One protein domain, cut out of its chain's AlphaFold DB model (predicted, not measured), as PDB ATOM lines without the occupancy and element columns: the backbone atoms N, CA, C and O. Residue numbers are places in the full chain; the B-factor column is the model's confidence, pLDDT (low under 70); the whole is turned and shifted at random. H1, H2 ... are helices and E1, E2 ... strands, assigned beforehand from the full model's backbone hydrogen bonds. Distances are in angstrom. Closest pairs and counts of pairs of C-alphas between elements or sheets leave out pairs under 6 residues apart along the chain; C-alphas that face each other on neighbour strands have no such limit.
ATOM      1  N   TYR A  17      23.184 -16.379  40.126       86.25
ATOM      2  CA  TYR A  17      24.297 -15.735  40.829       86.25
ATOM      3  C   TYR A  17      25.325 -16.752  41.332       86.25
ATOM      4  O   TYR A  17      25.018 -17.932  41.518       86.25
ATOM      5  N   VAL A  18      26.546 -16.269  41.574       89.00
ATOM      6  CA  VAL A  18      27.646 -17.018  42.194       89.00
ATOM      7  C   VAL A  18      27.931 -16.403  43.562       89.00
ATOM      8  O   VAL A  18      28.077 -15.190  43.680       89.00
ATOM      9  N   ALA A  19      27.995 -17.233  44.595       87.81
ATOM     10  CA  ALA A  19      28.310 -16.852  45.965       87.81
ATOM     11  C   ALA A  19      29.503 -17.667  46.471       87.81
ATOM     12  O   ALA A  19      29.685 -18.820  46.083       87.81
ATOM     13  N   VAL A  20      30.307 -17.083  47.356       87.81
ATOM     14  CA  VAL A  20      31.463 -17.751  47.965       87.81
ATOM     15  C   VAL A  20      31.403 -17.576  49.469       87.81
ATOM     16  O   VAL A  20      31.133 -16.481  49.958       87.81
ATOM     17  N   CYS A  21      31.680 -18.646  50.206       83.44
ATOM     18  CA  CYS A  21      31.894 -18.545  51.641       83.44
ATOM     19  C   CYS A  21      33.243 -17.860  51.914       83.44
ATOM     20  O   CYS A  21      34.299 -18.431  51.650       83.44
ATOM     21  N   GLU A  22      33.216 -16.626  52.425       78.88
ATOM     22  CA  GLU A  22      34.426 -15.884  52.822       78.88
ATOM     23  C   GLU A  22      34.737 -15.992  54.323       78.88
ATOM     24  O   GLU A  22      35.769 -15.508  54.773       78.88
ATOM     25  N   ASN A  23      33.878 -16.651  55.105       80.75
ATOM     26  CA  ASN A  23      34.088 -16.812  56.539       80.75
ATOM     27  C   ASN A  23      35.211 -17.832  56.811       80.75
ATOM     28  O   ASN A  23      35.068 -19.022  56.514       80.75
ATOM     29  N   GLU A  24      36.320 -17.363  57.384       74.25
ATOM     30  CA  GLU A  24      37.502 -18.175  57.698       74.25
ATOM     31  C   GLU A  24      37.207 -19.267  58.738       74.25
ATOM     32  O   GLU A  24      37.739 -20.370  58.633       74.25
ATOM     33  N   ILE A  25      36.302 -19.007  59.690       74.56
ATOM     34  CA  ILE A  25      35.899 -19.975  60.721       74.56
ATOM     35  C   ILE A  25      35.145 -21.139  60.075       74.56
ATOM     36  O   ILE A  25      35.469 -22.300  60.322       74.56
ATOM     37  N   GLU A  26      34.178 -20.850  59.199       71.06
ATOM     38  CA  GLU A  26      33.427 -21.900  58.496       71.06
ATOM     39  C   GLU A  26      34.291 -22.639  57.469       71.06
ATOM     40  O   GLU A  26      34.178 -23.857  57.339       71.06
ATOM     41  N   THR A  27      35.203 -21.937  56.794       71.50
ATOM     42  CA  THR A  27      36.154 -22.543  55.847       71.50
ATOM     43  C   THR A  27      37.115 -23.492  56.568       71.50
ATOM     44  O   THR A  27      37.339 -24.612  56.107       71.50
ATOM     45  N   SER A  28      37.620 -23.094  57.741       70.69
ATOM     46  CA  SER A  28      38.460 -23.933  58.601       70.69
ATOM     47  C   SER A  28      37.684 -25.138  59.149       70.69
ATOM     48  O   SER A  28      38.180 -26.263  59.109       70.69
ATOM     49  N   ARG A  29      36.424 -24.940  59.565       76.06
ATOM     50  CA  ARG A  29      35.552 -26.008  60.081       76.06
ATOM     51  C   ARG A  29      35.170 -27.040  59.017       76.06
ATOM     52  O   ARG A  29      35.106 -28.230  59.316       76.06
ATOM     53  N   LEU A  30      34.894 -26.601  57.787       70.56
ATOM     54  CA  LEU A  30      34.559 -27.473  56.654       70.56
ATOM     55  C   LEU A  30      35.802 -28.060  55.970       70.56
ATOM     56  O   LEU A  30      35.670 -28.990  55.167       70.56
ATOM     57  N   GLY A  31      36.985 -27.519  56.275       75.31
ATOM     58  CA  GLY A  31      38.259 -27.886  55.661       75.31
ATOM     59  C   GLY A  31      38.330 -27.566  54.168       75.31
ATOM     60  O   GLY A  31      39.148 -28.158  53.473       75.31
ATOM     61  N   ARG A  32      37.431 -26.710  53.664       74.56
ATOM     62  CA  ARG A  32      37.326 -26.295  52.261       74.56
ATOM     63  C   ARG A  32      36.479 -25.038  52.114       74.56
ATOM     64  O   ARG A  32      35.601 -24.777  52.936       74.56
ATOM     65  N   ARG A  33      36.696 -24.313  51.020       80.69
ATOM     66  CA  ARG A  33      35.924 -23.125  50.658       80.69
ATOM     67  C   ARG A  33      34.828 -23.490  49.661       80.69
ATOM     68  O   ARG A  33      35.111 -23.921  48.542       80.69
ATOM     69  N   ASP A  34      33.577 -23.320  50.074       81.00
ATOM     70  CA  ASP A  34      32.408 -23.651  49.257       81.00
ATOM     71  C   ASP A  34      31.993 -22.442  48.384       81.00
ATOM     72  O   ASP A  34      31.745 -21.334  48.870       81.00
ATOM     73  N   ILE A  35      31.919 -22.678  47.075       85.50
ATOM     74  CA  ILE A  35      31.380 -21.790  46.042       85.50
ATOM     75  C   ILE A  35      30.004 -22.333  45.656       85.50
ATOM     76  O   ILE A  35      29.869 -23.512  45.334       85.50
ATOM     77  N   VAL A  36      28.983 -21.484  45.658       87.75
ATOM     78  CA  VAL A  36      27.608 -21.849  45.306       87.75
ATOM     79  C   VAL A  36      27.169 -21.073  44.075       87.75
ATOM     80  O   VAL A  36      27.209 -19.848  44.057       87.75
ATOM     81  N   ILE A  37      26.708 -21.785  43.055       87.56
ATOM     82  CA  ILE A  37      26.097 -21.224  41.852       87.56
ATOM     83  C   ILE A  37      24.605 -21.541  41.910       87.56
ATOM     84  O   ILE A  37      24.223 -22.710  41.936       87.56
ATOM     85  N   SER A  38      23.763 -20.514  41.937       89.38
ATOM     86  CA  SER A  38      22.305 -20.657  41.930       89.38
ATOM     87  C   SER A  38      21.756 -20.183  40.594       89.38
ATOM     88  O   SER A  38      21.879 -19.005  40.260       89.38
ATOM     89  N   LEU A  39      21.167 -21.101  39.827       84.62
ATOM     90  CA  LEU A  39      20.551 -20.837  38.532       84.62
ATOM     91  C   LEU A  39      19.027 -20.878  38.656       84.62
ATOM     92  O   LEU A  39      18.419 -21.860  39.090       84.62
ATOM     93  N   ARG A  40      18.392 -19.785  38.254       81.56
ATOM     94  CA  ARG A  40      16.946 -19.606  38.270       81.56
ATOM     95  C   ARG A  40      16.349 -20.169  36.979       81.56
ATOM     96  O   ARG A  40      16.823 -19.867  35.889       81.56
ATOM     97  N   GLY A  41      15.251 -20.913  37.089       66.00
ATOM     98  CA  GLY A  41      14.353 -21.111  35.950       66.00
ATOM     99  C   GLY A  41      13.673 -19.789  35.576       66.00
ATOM    100  O   GLY A  41      13.246 -19.031  36.454       66.00
ATOM    101  N   THR A  42      13.575 -19.471  34.290       59.62
ATOM    102  CA  THR A  42      12.866 -18.266  33.844       59.62
ATOM    103  C   THR A  42      11.372 -18.369  34.180       59.62
ATOM    104  O   THR A  42      10.759 -19.431  34.073       59.62
ATOM    105  N   GLY A  43      10.778 -17.260  34.644       54.81
ATOM    106  CA  GLY A  43       9.381 -17.210  35.108       54.81
ATOM    107  C   GLY A  43       8.344 -17.531  34.023       54.81
ATOM    108  O   GLY A  43       7.243 -17.960  34.339       54.81
ATOM    109  N   THR A  44       8.712 -17.418  32.746       52.34
ATOM    110  CA  THR A  44       7.918 -17.812  31.568       52.34
ATOM    111  C   THR A  44       8.048 -19.305  31.242       52.34
ATOM    112  O   THR A  44       8.114 -19.710  30.083       52.34
ATOM    113  N   CYS A  45       8.101 -20.159  32.269       51.62
ATOM    114  CA  CYS A  45       8.396 -21.585  32.130       51.62
ATOM    115  C   CYS A  45       7.458 -22.312  31.149       51.62
ATOM    116  O   CYS A  45       7.882 -23.276  30.534       51.62
ATOM    117  N   THR A  46       6.216 -21.862  30.956       53.47
ATOM    118  CA  THR A  46       5.251 -22.481  30.027       53.47
ATOM    119  C   THR A  46       5.527 -22.176  28.555       53.47
ATOM    120  O   THR A  46       5.341 -23.050  27.711       53.47
ATOM    121  N   GLU A  47       5.977 -20.966  28.228       56.59
ATOM    122  CA  GLU A  47       6.322 -20.570  26.856       56.59
ATOM    123  C   GLU A  47       7.670 -21.164  26.447       56.59
ATOM    124  O   GLU A  47       7.798 -21.751  25.373       56.59
ATOM    125  N   TRP A  48       8.637 -21.144  27.369       61.56
ATOM    126  CA  TRP A  48       9.902 -21.842  27.182       61.56
ATOM    127  C   TRP A  48       9.694 -23.347  27.117       61.56
ATOM    128  O   TRP A  48      10.181 -23.934  26.174       61.56
ATOM    129  N   LEU A  49       8.920 -23.984  28.003       56.88
ATOM    130  CA  LEU A  49       8.688 -25.435  27.931       56.88
ATOM    131  C   LEU A  49       8.051 -25.863  26.602       56.88
ATOM    132  O   LEU A  49       8.353 -26.945  26.118       56.88
ATOM    133  N   LYS A  50       7.223 -25.017  25.975       58.59
ATOM    134  CA  LYS A  50       6.740 -25.258  24.605       58.59
ATOM    135  C   LYS A  50       7.862 -25.148  23.570       58.59
ATOM    136  O   LYS A  50       7.937 -25.986  22.680       58.59
ATOM    137  N   ASN A  51       8.746 -24.159  23.696       55.56
ATOM    138  CA  ASN A  51       9.907 -23.985  22.817       55.56
ATOM    139  C   ASN A  51      10.969 -25.099  22.996       55.56
ATOM    140  O   ASN A  51      11.537 -25.587  22.022       55.56
ATOM    141  N   LEU A  52      11.180 -25.536  24.240       57.66
ATOM    142  CA  LEU A  52      12.035 -26.644  24.678       57.66
ATOM    143  C   LEU A  52      11.448 -27.998  24.228       57.66
ATOM    144  O   LEU A  52      12.125 -28.834  23.644       57.66
ATOM    145  N   GLY A  53      10.137 -28.183  24.398       52.34
ATOM    146  CA  GLY A  53       9.407 -29.377  23.961       52.34
ATOM    147  C   GLY A  53       9.286 -29.517  22.440       52.34
ATOM    148  O   GLY A  53       9.041 -30.615  21.950       52.34
ATOM    149  N   ALA A  54       9.482 -28.429  21.690       53.31
ATOM    150  CA  ALA A  54       9.556 -28.437  20.232       53.31
ATOM    151  C   ALA A  54      10.987 -28.629  19.692       53.31
ATOM    152  O   ALA A  54      11.156 -28.763  18.480       53.31
ATOM    153  N   THR A  55      12.020 -28.628  20.547       57.84
ATOM    154  CA  THR A  55      13.419 -28.715  20.105       57.84
ATOM    155  C   THR A  55      13.992 -30.128  20.220       57.84
ATOM    156  O   THR A  55      13.863 -30.824  21.221       57.84
ATOM    157  N   THR A  56      14.661 -30.550  19.147       64.25
ATOM    158  CA  THR A  56      15.320 -31.851  18.989       64.25
ATOM    159  C   THR A  56      16.405 -32.083  20.049       64.25
ATOM    160  O   THR A  56      17.019 -31.142  20.560       64.25
ATOM    161  N   LEU A  57      16.693 -33.348  20.354       70.38
ATOM    162  CA  LEU A  57      17.880 -33.737  21.115       70.38
ATOM    163  C   LEU A  57      19.140 -33.507  20.265       70.38
ATOM    164  O   LEU A  57      19.195 -33.927  19.112       70.38
ATOM    165  N   THR A  58      20.147 -32.844  20.828       71.12
ATOM    166  CA  THR A  58      21.450 -32.628  20.185       71.12
ATOM    167  C   THR A  58      22.571 -33.194  21.042       71.12
ATOM    168  O   THR A  58      22.414 -33.389  22.247       71.12
ATOM    169  N   THR A  59      23.718 -33.471  20.437       73.12
ATOM    170  CA  THR A  59      24.874 -34.009  21.154       73.12
ATOM    171  C   THR A  59      25.410 -32.986  22.158       73.12
ATOM    172  O   THR A  59      25.768 -31.867  21.793       73.12
ATOM    173  N   CYS A  60      25.518 -33.381  23.427       70.31
ATOM    174  CA  CYS A  60      26.165 -32.633  24.499       70.31
ATOM    175  C   CYS A  60      27.648 -32.403  24.169       70.31
ATOM    176  O   CYS A  60      28.444 -33.345  24.265       70.31
ATOM    177  N   PRO A  61      28.101 -31.162  23.923       69.88
ATOM    178  CA  PRO A  61      29.528 -30.892  23.714       69.88
ATOM    179  C   PRO A  61      30.356 -31.078  25.005       69.88
ATOM    180  O   PRO A  61      31.590 -31.178  24.970       69.88
ATOM    181  N   PHE A  62      29.683 -31.145  26.158       66.94
ATOM    182  CA  PHE A  62      30.281 -31.279  27.490       66.94
ATOM    183  C   PHE A  62      30.245 -32.712  28.043       66.94
ATOM    184  O   PHE A  62      30.697 -32.928  29.164       66.94
ATOM    185  N   GLY A  63      29.748 -33.687  27.270       59.38
ATOM    186  CA  GLY A  63      29.766 -35.099  27.658       59.38
ATOM    187  C   GLY A  63      31.190 -35.618  27.912       59.38
ATOM    188  O   GLY A  63      32.162 -35.136  27.311       59.38
ATOM    189  N   ASN A  64      31.322 -36.589  28.823       55.19
ATOM    190  CA  ASN A  64      32.580 -37.308  29.043       55.19
ATOM    191  C   ASN A  64      32.883 -38.155  27.800       55.19
ATOM    192  O   ASN A  64      32.122 -39.052  27.466       55.19
ATOM    193  N   ALA A  65      34.008 -37.880  27.139       49.12
ATOM    194  CA  ALA A  65      34.468 -38.620  25.960       49.12
ATOM    195  C   ALA A  65      35.444 -39.771  26.290       49.12
ATOM    196  O   ALA A  65      36.105 -40.285  25.398       49.12
ATOM    197  N   ASN A  66      35.543 -40.177  27.559       47.53
ATOM    198  CA  ASN A  66      36.351 -41.314  28.010       47.53
ATOM    199  C   ASN A  66      35.391 -42.181  28.857       47.53
ATOM    200  O   ASN A  66      34.770 -41.629  29.762       47.53
ATOM    201  N   ASP A  67      35.170 -43.482  28.660       44.16
ATOM    202  CA  ASP A  67      36.140 -44.505  28.275       44.16
ATOM    203  C   ASP A  67      35.422 -45.849  27.970       44.16
ATOM    204  O   ASP A  67      35.300 -46.695  28.848       44.16
ATOM    205  N   VAL A  68      34.912 -46.059  26.749       41.00
ATOM    206  CA  VAL A  68      34.774 -47.408  26.155       41.00
ATOM    207  C   VAL A  68      35.029 -47.294  24.657       41.00
ATOM    208  O   VAL A  68      34.265 -46.690  23.903       41.00
ATOM    209  N   LYS A  69      36.127 -47.902  24.214       38.38
ATOM    210  CA  LYS A  69      36.508 -48.054  22.809       38.38
ATOM    211  C   LYS A  69      35.414 -48.849  22.073       38.38
ATOM    212  O   LYS A  69      35.447 -50.074  22.073       38.38
ATOM    213  N   GLY A  70      34.437 -48.156  21.484       42.31
ATOM    214  CA  GLY A  70      33.390 -48.765  20.654       42.31
ATOM    215  C   GLY A  70      31.944 -48.339  20.927       42.31
ATOM    216  O   GLY A  70      31.072 -48.768  20.180       42.31
ATOM    217  N   GLN A  71      31.664 -47.495  21.925       42.47
ATOM    218  CA  GLN A  71      30.333 -46.900  22.102       42.47
ATOM    219  C   GLN A  71      30.434 -45.391  21.907       42.47
ATOM    220  O   GLN A  71      31.041 -44.680  22.704       42.47
ATOM    221  N   THR A  72      29.867 -44.890  20.810       44.00
ATOM    222  CA  THR A  72      29.553 -43.467  20.676       44.00
ATOM    223  C   THR A  72      28.382 -43.170  21.608       44.00
ATOM    224  O   THR A  72      27.246 -43.033  21.154       44.00
ATOM    225  N   ASP A  73      28.642 -43.122  22.915       50.19
ATOM    226  CA  ASP A  73      27.693 -42.591  23.890       50.19
ATOM    227  C   ASP A  73      27.629 -41.079  23.692       50.19
ATOM    228  O   ASP A  73      28.225 -40.270  24.409       50.19
ATOM    229  N   ASN A  74      26.921 -40.691  22.636       58.62
ATOM    230  CA  ASN A  74      26.561 -39.320  22.358       58.62
ATOM    231  C   ASN A  74      25.557 -38.917  23.435       58.62
ATOM    232  O   ASN A  74      24.351 -39.021  23.234       58.62
ATOM    233  N   SER A  75      26.055 -38.502  24.605       65.25
ATOM    234  CA  SER A  75      25.224 -37.876  25.630       65.25
ATOM    235  C   SER A  75      24.428 -36.777  24.935       65.25
ATOM    236  O   SER A  75      25.016 -35.938  24.254       65.25
ATOM    237  N   MET A  76      23.102 -36.843  25.012       73.06
ATOM    238  CA  MET A  76      22.219 -35.901  24.337       73.06
ATOM    239  C   MET A  76      21.668 -34.899  25.344       73.06
ATOM    240  O   MET A  76      21.296 -35.267  26.458       73.06
ATOM    241  N   VAL A  77      21.593 -33.639  24.936       76.75
ATOM    242  CA  VAL A  77      20.944 -32.554  25.669       76.75
ATOM    243  C   VAL A  77      19.862 -31.973  24.786       76.75
ATOM    244  O   VAL A  77      19.945 -31.969  23.558       76.75
ATOM    245  N   GLU A  78      18.825 -31.473  25.425       79.19
ATOM    246  CA  GLU A  78      17.793 -30.717  24.751       79.19
ATOM    247  C   GLU A  78      18.392 -29.441  24.125       79.19
ATOM    248  O   GLU A  78      19.064 -28.651  24.800       79.19
ATOM    249  N   THR A  79      18.185 -29.243  22.819       77.75
ATOM    250  CA  THR A  79      18.818 -28.140  22.071       77.75
ATOM    251  C   THR A  79      18.466 -26.773  22.653       77.75
ATOM    252  O   THR A  79      19.313 -25.881  22.675       77.75
ATOM    253  N   GLY A  80      17.248 -26.598  23.168       74.50
ATOM    254  CA  GLY A  80      16.825 -25.341  23.770       74.50
ATOM    255  C   GLY A  80      17.600 -24.995  25.045       74.50
ATOM    256  O   GLY A  80      18.077 -23.867  25.188       74.50
ATOM    257  N   VAL A  81      17.828 -25.972  25.928       76.19
ATOM    258  CA  VAL A  81      18.672 -25.798  27.127       76.19
ATOM    259  C   VAL A  81      20.124 -25.497  26.745       76.19
ATOM    260  O   VAL A  81      20.749 -24.619  27.343       76.19
ATOM    261  N   LEU A  82      20.664 -26.183  25.730       79.50
ATOM    262  CA  LEU A  82      22.025 -25.935  25.246       79.50
ATOM    263  C   LEU A  82      22.174 -24.531  24.651       79.50
ATOM    264  O   LEU A  82      23.155 -23.846  24.948       79.50
ATOM    265  N   ASN A  83      21.204 -24.092  23.851       78.88
ATOM    266  CA  ASN A  83      21.177 -22.741  23.305       78.88
ATOM    267  C   ASN A  83      21.123 -21.713  24.434       78.88
ATOM    268  O   ASN A  83      21.981 -20.847  24.492       78.88
ATOM    269  N   LEU A  84      20.237 -21.854  25.418       78.19
ATOM    270  CA  LEU A  84      20.193 -20.930  26.561       78.19
ATOM    271  C   LEU A  84      21.522 -20.825  27.324       78.19
ATOM    272  O   LEU A  84      21.871 -19.760  27.828       78.19
ATOM    273  N   TYR A  85      22.277 -21.918  27.400       80.38
ATOM    274  CA  TYR A  85      23.577 -21.928  28.060       80.38
ATOM    275  C   TYR A  85      24.699 -21.308  27.209       80.38
ATOM    276  O   TYR A  85      25.594 -20.651  27.745       80.38
ATOM    277  N   THR A  86      24.669 -21.513  25.889       81.50
ATOM    278  CA  THR A  86      25.778 -21.182  24.971       81.50
ATOM    279  C   THR A  86      25.546 -19.941  24.116       81.50
ATOM    280  O   THR A  86      26.515 -19.346  23.640       81.50
ATOM    281  N   SER A  87      24.295 -19.518  23.939       77.31
ATOM    282  CA  SER A  87      23.927 -18.350  23.149       77.31
ATOM    283  C   SER A  87      24.546 -17.094  23.752       77.31
ATOM    284  O   SER A  87      24.383 -16.792  24.933       77.31
ATOM    285  N   SER A  88      25.271 -16.369  22.910       73.62
ATOM    286  CA  SER A  88      25.817 -15.043  23.177       73.62
ATOM    287  C   SER A  88      25.243 -14.076  22.151       73.62
ATOM    288  O   SER A  88      24.773 -14.487  21.088       73.62
ATOM    289  N   THR A  89      25.275 -12.789  22.465       66.88
ATOM    290  CA  THR A  89      25.006 -11.735  21.485       66.88
ATOM    291  C   THR A  89      26.260 -10.894  21.299       66.88
ATOM    292  O   THR A  89      27.207 -11.007  22.075       66.88
ATOM    293  N   SER A  90      26.294 -10.048  20.268       60.72
ATOM    294  CA  SER A  90      27.435  -9.157  20.010       60.72
ATOM    295  C   SER A  90      27.769  -8.237  21.190       60.72
ATOM    296  O   SER A  90      28.895  -7.765  21.290       60.72
ATOM    297  N   GLU A  91      26.801  -7.997  22.078       62.75
ATOM    298  CA  GLU A  91      26.918  -7.067  23.200       62.75
ATOM    299  C   GLU A  91      26.987  -7.765  24.568       62.75
ATOM    300  O   GLU A  91      27.441  -7.158  25.534       62.75
ATOM    301  N   CYS A  92      26.559  -9.031  24.678       68.25
ATOM    302  CA  CYS A  92      26.526  -9.765  25.945       68.25
ATOM    303  C   CYS A  92      27.156 -11.165  25.819       68.25
ATOM    304  O   CYS A  92      26.740 -11.943  24.949       68.25
ATOM    305  N   PRO A  93      28.107 -11.529  26.708       75.44
ATOM    306  CA  PRO A  93      28.674 -12.875  26.746       75.44
ATOM    307  C   PRO A  93      27.600 -13.915  27.079       75.44
ATOM    308  O   PRO A  93      26.601 -13.612  27.735       75.44
ATOM    309  N   SER A  94      27.816 -15.158  26.647       81.94
ATOM    310  CA  SER A  94      26.916 -16.253  27.012       81.94
ATOM    311  C   SER A  94      27.013 -16.585  28.497       81.94
ATOM    312  O   SER A  94      28.045 -16.356  29.138       81.94
ATOM    313  N   LEU A  95      25.960 -17.211  29.034       81.19
ATOM    314  CA  LEU A  95      25.957 -17.727  30.405       81.19
ATOM    315  C   LEU A  95      27.179 -18.617  30.663       81.19
ATOM    316  O   LEU A  95      27.857 -18.475  31.680       81.19
ATOM    317  N   GLN A  96      27.500 -19.488  29.706       85.31
ATOM    318  CA  GLN A  96      28.702 -20.303  29.737       85.31
ATOM    319  C   GLN A  96      29.978 -19.469  29.906       85.31
ATOM    320  O   GLN A  96      30.811 -19.783  30.756       85.31
ATOM    321  N   GLN A  97      30.172 -18.436  29.086       85.69
ATOM    322  CA  GLN A  97      31.387 -17.623  29.127       85.69
ATOM    323  C   GLN A  97      31.521 -16.895  30.464       85.69
ATOM    324  O   GLN A  97      32.582 -16.976  31.086       85.69
ATOM    325  N   SER A  98      30.445 -16.263  30.940       86.25
ATOM    326  CA  SER A  98      30.434 -15.554  32.221       86.25
ATOM    327  C   SER A  98      30.702 -16.487  33.402       86.25
ATOM    328  O   SER A  98      31.540 -16.176  34.247       86.25
ATOM    329  N   LEU A  99      30.064 -17.664  33.440       86.56
ATOM    330  CA  LEU A  99      30.305 -18.652  34.496       86.56
ATOM    331  C   LEU A  99      31.739 -19.177  34.469       86.56
ATOM    332  O   LEU A  99      32.383 -19.252  35.513       86.56
ATOM    333  N   ARG A 100      32.270 -19.514  33.289       88.38
ATOM    334  CA  ARG A 100      33.655 -19.980  33.159       88.38
ATOM    335  C   ARG A 100      34.644 -18.915  33.627       88.38
ATOM    336  O   ARG A 100      35.567 -19.245  34.365       88.38
ATOM    337  N   GLN A 101      34.464 -17.658  33.222       89.06
ATOM    338  CA  GLN A 101      35.337 -16.557  33.638       89.06
ATOM    339  C   GLN A 101      35.304 -16.352  35.153       89.06
ATOM    340  O   GLN A 101      36.364 -16.292  35.777       89.06
ATOM    341  N   GLU A 102      34.113 -16.310  35.748       88.62
ATOM    342  CA  GLU A 102      33.972 -16.082  37.185       88.62
ATOM    343  C   GLU A 102      34.551 -17.238  38.004       88.62
ATOM    344  O   GLU A 102      35.314 -17.027  38.944       88.62
ATOM    345  N   ILE A 103      34.278 -18.480  37.607       86.44
ATOM    346  CA  ILE A 103      34.821 -19.647  38.300       86.44
ATOM    347  C   ILE A 103      36.344 -19.713  38.176       86.44
ATOM    348  O   ILE A 103      37.017 -20.020  39.156       86.44
ATOM    349  N   LEU A 104      36.916 -19.364  37.022       87.38
ATOM    350  CA  LEU A 104      38.370 -19.272  36.881       87.38
ATOM    351  C   LEU A 104      38.968 -18.181  37.770       87.38
ATOM    352  O   LEU A 104      40.000 -18.417  38.397       87.38
ATOM    353  N   ARG A 105      38.308 -17.024  37.873       89.62
ATOM    354  CA  ARG A 105      38.716 -15.940  38.771       89.62
ATOM    355  C   ARG A 105      38.712 -16.399  40.232       89.62
ATOM    356  O   ARG A 105      39.667 -16.127  40.953       89.62
ATOM    357  N   LEU A 106      37.678 -17.125  40.661       85.75
ATOM    358  CA  LEU A 106      37.564 -17.655  42.023       85.75
ATOM    359  C   LEU A 106      38.593 -18.751  42.320       85.75
ATOM    360  O   LEU A 106      39.205 -18.735  43.385       85.75
ATOM    361  N   VAL A 107      38.833 -19.658  41.371       84.19
ATOM    362  CA  VAL A 107      39.863 -20.701  41.499       84.19
ATOM    363  C   VAL A 107      41.260 -20.090  41.594       84.19
ATOM    364  O   VAL A 107      42.072 -20.560  42.382       84.19
ATOM    365  N   GLN A 108      41.544 -19.025  40.839       87.00
ATOM    366  CA  GLN A 108      42.813 -18.302  40.948       87.00
ATOM    367  C   GLN A 108      42.931 -17.531  42.268       87.00
ATOM    368  O   GLN A 108      43.988 -17.568  42.891       87.00
ATOM    369  N   LYS A 109      41.854 -16.865  42.710       86.56
ATOM    370  CA  LYS A 109      41.827 -16.098  43.967       86.56
ATOM    371  C   LYS A 109      42.076 -16.987  45.192       86.56
ATOM    372  O   LYS A 109      42.746 -16.551  46.120       86.56
ATOM    373  N   TYR A 110      41.540 -18.207  45.194       82.19
ATOM    374  CA  TYR A 110      41.585 -19.134  46.330       82.19
ATOM    375  C   TYR A 110      42.409 -20.399  46.044       82.19
ATOM    376  O   TYR A 110      42.112 -21.471  46.559       82.19
ATOM    377  N   ASN A 111      43.455 -20.283  45.224       78.19
ATOM    378  CA  ASN A 111      44.298 -21.407  44.795       78.19
ATOM    379  C   ASN A 111      45.065 -22.122  45.929       78.19
ATOM    380  O   ASN A 111      45.553 -23.230  45.719       78.19
ATOM    381  N   ASN A 112      45.175 -21.500  47.104       77.19
ATOM    382  CA  ASN A 112      45.915 -22.020  48.258       77.19
ATOM    383  C   ASN A 112      45.059 -22.893  49.190       77.19
ATOM    384  O   ASN A 112      45.585 -23.479  50.133       77.19
ATOM    385  N   GLU A 113      43.750 -22.982  48.944       72.31
ATOM    386  CA  GLU A 113      42.804 -23.735  49.765       72.31
ATOM    387  C   GLU A 113      42.029 -24.747  48.907       72.31
ATOM    388  O   GLU A 113      41.770 -24.505  47.725       72.31
ATOM    389  N   PRO A 114      41.607 -25.889  49.475       74.31
ATOM    390  CA  PRO A 114      40.706 -26.797  48.781       74.31
ATOM    391  C   PRO A 114      39.352 -26.112  48.542       74.31
ATOM    392  O   PRO A 114      38.689 -25.659  49.474       74.31
ATOM    393  N   LEU A 115      38.929 -26.051  47.280       77.00
ATOM    394  CA  LEU A 115      37.658 -25.460  46.858       77.00
ATOM    395  C   LEU A 115      36.615 -26.548  46.589       77.00
ATOM    396  O   LEU A 115      36.937 -27.621  46.074       77.00
ATOM    397  N   SER A 116      35.348 -26.250  46.873       81.62
ATOM    398  CA  SER A 116      34.202 -27.025  46.397       81.62
ATOM    399  C   SER A 116      33.258 -26.128  45.622       81.62
ATOM    400  O   SER A 116      32.999 -25.002  46.034       81.62
ATOM    401  N   VAL A 117      32.712 -26.628  44.517       81.88
ATOM    402  CA  VAL A 117      31.704 -25.913  43.730       81.88
ATOM    403  C   VAL A 117      30.400 -26.693  43.795       81.88
ATOM    404  O   VAL A 117      30.343 -27.858  43.407       81.88
ATOM    405  N   THR A 118      29.353 -26.038  44.283       84.19
ATOM    406  CA  THR A 118      27.981 -26.544  44.318       84.19
ATOM    407  C   THR A 118      27.147 -25.753  43.327       84.19
ATOM    408  O   THR A 118      27.116 -24.528  43.386       84.19
ATOM    409  N   ILE A 119      26.444 -26.439  42.430       87.50
ATOM    410  CA  ILE A 119      25.549 -25.809  41.455       87.50
ATOM    411  C   ILE A 119      24.131 -26.278  41.753       87.50
ATOM    412  O   ILE A 119      23.889 -27.470  41.927       87.50
ATOM    413  N   THR A 120      23.197 -25.341  41.847       87.75
ATOM    414  CA  THR A 120      21.796 -25.616  42.153       87.75
ATOM    415  C   THR A 120      20.879 -24.832  41.231       87.75
ATOM    416  O   THR A 120      21.237 -23.773  40.722       87.75
ATOM    417  N   GLY A 121      19.681 -25.359  41.022       83.12
ATOM    418  CA  GLY A 121      18.627 -24.690  40.283       83.12
ATOM    419  C   GLY A 121      17.330 -25.485  40.340       83.12
ATOM    420  O   GLY A 121      17.319 -26.655  40.721       83.12
ATOM    421  N   HIS A 122      16.226 -24.835  39.980       81.44
ATOM    422  CA  HIS A 122      14.891 -25.436  39.958       81.44
ATOM    423  C   HIS A 122      14.280 -25.353  38.556       81.44
ATOM    424  O   HIS A 122      14.478 -24.355  37.855       81.44
ATOM    425  N   SER A 123      13.509 -26.374  38.162       81.75
ATOM    426  CA  SER A 123      12.918 -26.492  36.820       81.75
ATOM    427  C   SER A 123      14.003 -26.365  35.734       81.75
ATOM    428  O   SER A 123      15.029 -27.035  35.828       81.75
ATOM    429  N   LEU A 124      13.853 -25.466  34.760       78.25
ATOM    430  CA  LEU A 124      14.875 -25.149  33.755       78.25
ATOM    431  C   LEU A 124      16.251 -24.817  34.366       78.25
ATOM    432  O   LEU A 124      17.286 -25.178  33.809       78.25
ATOM    433  N   GLY A 125      16.271 -24.188  35.544       80.19
ATOM    434  CA  GLY A 125      17.507 -23.909  36.275       80.19
ATOM    435  C   GLY A 125      18.250 -25.177  36.706       80.19
ATOM    436  O   GLY A 125      19.474 -25.160  36.769       80.19
ATOM    437  N   ALA A 126      17.546 -26.288  36.956       82.50
ATOM    438  CA  ALA A 126      18.169 -27.575  37.276       82.50
ATOM    439  C   ALA A 126      18.864 -28.179  36.045       82.50
ATOM    440  O   ALA A 126      20.004 -28.630  36.146       82.50
ATOM    441  N   SER A 127      18.224 -28.124  34.872       84.06
ATOM    442  CA  SER A 127      18.832 -28.569  33.610       84.06
ATOM    443  C   SER A 127      20.076 -27.744  33.266       84.06
ATOM    444  O   SER A 127      21.119 -28.302  32.925       84.06
ATOM    445  N   LEU A 128      20.002 -26.418  33.436       83.56
ATOM    446  CA  LEU A 128      21.157 -25.529  33.283       83.56
ATOM    447  C   LEU A 128      22.253 -25.823  34.318       83.56
ATOM    448  O   LEU A 128      23.430 -25.775  33.976       83.56
ATOM    449  N   ALA A 129      21.888 -26.162  35.560       86.19
ATOM    450  CA  ALA A 129      22.846 -26.504  36.611       86.19
ATOM    451  C   ALA A 129      23.644 -27.767  36.273       86.19
ATOM    452  O   ALA A 129      24.862 -27.780  36.443       86.19
ATOM    453  N   ILE A 130      22.981 -28.797  35.741       85.06
ATOM    454  CA  ILE A 130      23.637 -30.024  35.275       85.06
ATOM    455  C   ILE A 130      24.571 -29.710  34.101       85.06
ATOM    456  O   ILE A 130      25.737 -30.103  34.117       85.06
ATOM    457  N   LEU A 131      24.100 -28.948  33.110       84.38
ATOM    458  CA  LEU A 131      24.906 -28.602  31.939       84.38
ATOM    459  C   LEU A 131      26.148 -27.778  32.320       84.38
ATOM    460  O   LEU A 131      27.253 -28.067  31.854       84.38
ATOM    461  N   ALA A 132      25.980 -26.808  33.222       86.12
ATOM    462  CA  ALA A 132      27.069 -26.025  33.791       86.12
ATOM    463  C   ALA A 132      28.047 -26.899  34.590       86.12
ATOM    464  O   ALA A 132      29.258 -26.715  34.482       86.12
ATOM    465  N   ALA A 133      27.553 -27.881  35.354       84.50
ATOM    466  CA  ALA A 133      28.401 -28.816  36.088       84.50
ATOM    467  C   ALA A 133      29.260 -29.660  35.138       84.50
ATOM    468  O   ALA A 133      30.470 -29.753  35.340       84.50
ATOM    469  N   CYS A 134      28.675 -30.221  34.073       83.50
ATOM    470  CA  CYS A 134      29.421 -30.975  33.064       83.50
ATOM    471  C   CYS A 134      30.490 -30.111  32.385       83.50
ATOM    472  O   CYS A 134      31.640 -30.532  32.240       83.50
ATOM    473  N   ASP A 135      30.124 -28.887  32.006       84.81
ATOM    474  CA  ASP A 135      31.026 -27.955  31.342       84.81
ATOM    475  C   ASP A 135      32.208 -27.537  32.233       84.81
ATOM    476  O   ASP A 135      33.373 -27.640  31.836       84.81
ATOM    477  N   LEU A 136      31.923 -27.124  33.471       83.00
ATOM    478  CA  LEU A 136      32.949 -26.748  34.441       83.00
ATOM    479  C   LEU A 136      33.824 -27.944  34.828       83.00
ATOM    480  O   LEU A 136      35.039 -27.791  34.924       83.00
ATOM    481  N   ASN A 137      33.251 -29.139  34.976       80.88
ATOM    482  CA  ASN A 137      34.015 -30.356  35.235       80.88
ATOM    483  C   ASN A 137      34.988 -30.654  34.085       80.88
ATOM    484  O   ASN A 137      36.153 -30.952  34.328       80.88
ATOM    485  N   LYS A 138      34.567 -30.504  32.823       78.81
ATOM    486  CA  LYS A 138      35.456 -30.667  31.659       78.81
ATOM    487  C   LYS A 138      36.566 -29.612  31.639       78.81
ATOM    488  O   LYS A 138      37.731 -29.954  31.431       78.81
ATOM    489  N   LEU A 139      36.230 -28.352  31.927       80.06
ATOM    490  CA  LEU A 139      37.193 -27.250  32.032       80.06
ATOM    491  C   LEU A 139      38.223 -27.472  33.154       80.06
ATOM    492  O   LEU A 139      39.400 -27.156  32.980       80.06
ATOM    493  N   MET A 140      37.791 -27.999  34.302       70.00
ATOM    494  CA  MET A 140      38.633 -28.223  35.482       70.00
ATOM    495  C   MET A 140      39.419 -29.533  35.429       70.00
ATOM    496  O   MET A 140      40.563 -29.555  35.873       70.00
ATOM    497  N   LYS A 141      38.882 -30.601  34.820       64.38
ATOM    498  CA  LYS A 141      39.638 -31.830  34.516       64.38
ATOM    499  C   LYS A 141      40.860 -31.523  33.655       64.38
ATOM    500  O   LYS A 141      41.928 -32.071  33.910       64.38
ATOM    501  N   PHE A 142      40.734 -30.586  32.712       53.72
ATOM    502  CA  PHE A 142      41.871 -30.087  31.934       53.72
ATOM    503  C   PHE A 142      42.932 -29.383  32.804       53.72
ATOM    504  O   PHE A 142      44.087 -29.277  32.405       53.72
ATOM    505  N   ARG A 143      42.561 -28.915  34.003       53.00
ATOM    506  CA  ARG A 143      43.438 -28.193  34.936       53.00
ATOM    507  C   ARG A 143      43.804 -28.961  36.210       53.00
ATOM    508  O   ARG A 143      44.555 -28.418  37.005       53.00
TER     509      ARG A 143
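What this domain is: This is residues 17 to 143 of the 161 residues of the protein "Putative alpha/Beta hydrolase fold protein" of Helianthus annuus (UniProt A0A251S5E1). A narrow three-stranded sheet, E1, E2 and E5, has two long helices, H4 and H5, over one face, and no named helix covers its other face. H1 sits at one end of this slab, by the start of E2; beyond the other end, H2, H3 and the small hairpin E3 and E4 make a second group, from which residues 66 to 72 of the hairpin's long loop stick out. The printed part has 127 residues, with five named helices and five named strands in the order E1 H1 E2 H2 E3 E4 H3 H4 E5 H5, and its class is mixed, helices and strands. The larger sheet runs E1, E2, E5 and is mixed; E3 and E4 are antiparallel. The whole is only just compact, close to loose, with a radius of gyration of the C-alphas of 16.5 A and spans of 49 by 43 by 29 A.

How they stand to each other: In the larger sheet, E2, residues 33 to 39, is the inner strand. E1, residues 17 to 20, is its antiparallel neighbour, with N 19 and O 36 2.8 A apart, within hydrogen-bond range. E5, residues 115 to 121, is parallel to E2, with N 37 and O 118 at 2.8 A. H4, residues 95 to 109, and H5, residues 124 to 141, are on the same face, two layers in all: helices on one face of a sheet. H5 is over E5 at a height over the sheet of 8.9 A and runs along the strands; its closest C-alphas to E5 are those of Ala 129 and Ile 119, 5.6 A apart. H4 is over E1 and E2 at a height of 9.8 A, also along the strands. H4 and H5 are close but not clearly touching, the closest C-alphas, of Arg 100 and Leu 136, being 6.9 A apart. H1, residues 24 to 30, only grazes the sheet with residues 24 to 27. H3, residues 79 to 86, is the hub, touching three helices. It touches H5 through residues 124 to 132 of H5 alone, at a steep tilt of 56 degrees, with the C-alphas of Val 81 and Leu 128 closest at 6.6 A. It touches H4 through residues 95 to 97 of H4 alone, closest at Tyr 85 and Leu 95, whose C-alphas are 5.4 A apart. It touches H2, residues 45 to 53, with the C-alphas of Gly 80 and Leu 52 closest at 5.0 A. E3, residues 57 to 59, and E4, residues 76 to 78, form a hairpin, with N 77 and O 58 at 2.8 A. In H1, H2, H3, H4 and H5 every O i to N i+4 pair is within hydrogen-bond range.

Where its parts are: E1 begins at C-alpha 17, (24.297, -15.735, 40.829). E2 measures 19.7 A, E5 20.1 A and H4 20.9 A from first to last C-alpha. H5 measures 25.7 A and ends at C-alpha 141, (39.638, -31.830, 34.516).

The domain as a whole: The C-alphas of Ile 25 and Gly 70, the two farthest apart, are 49.4 A from each other. The printed part has no cut. The link E3 to E4, 16 residues, is long. Mean pLDDT of the printed part is 73.4; residues 41 to 56, 61 to 75, 89 to 92 and 141 to 143 are under 70.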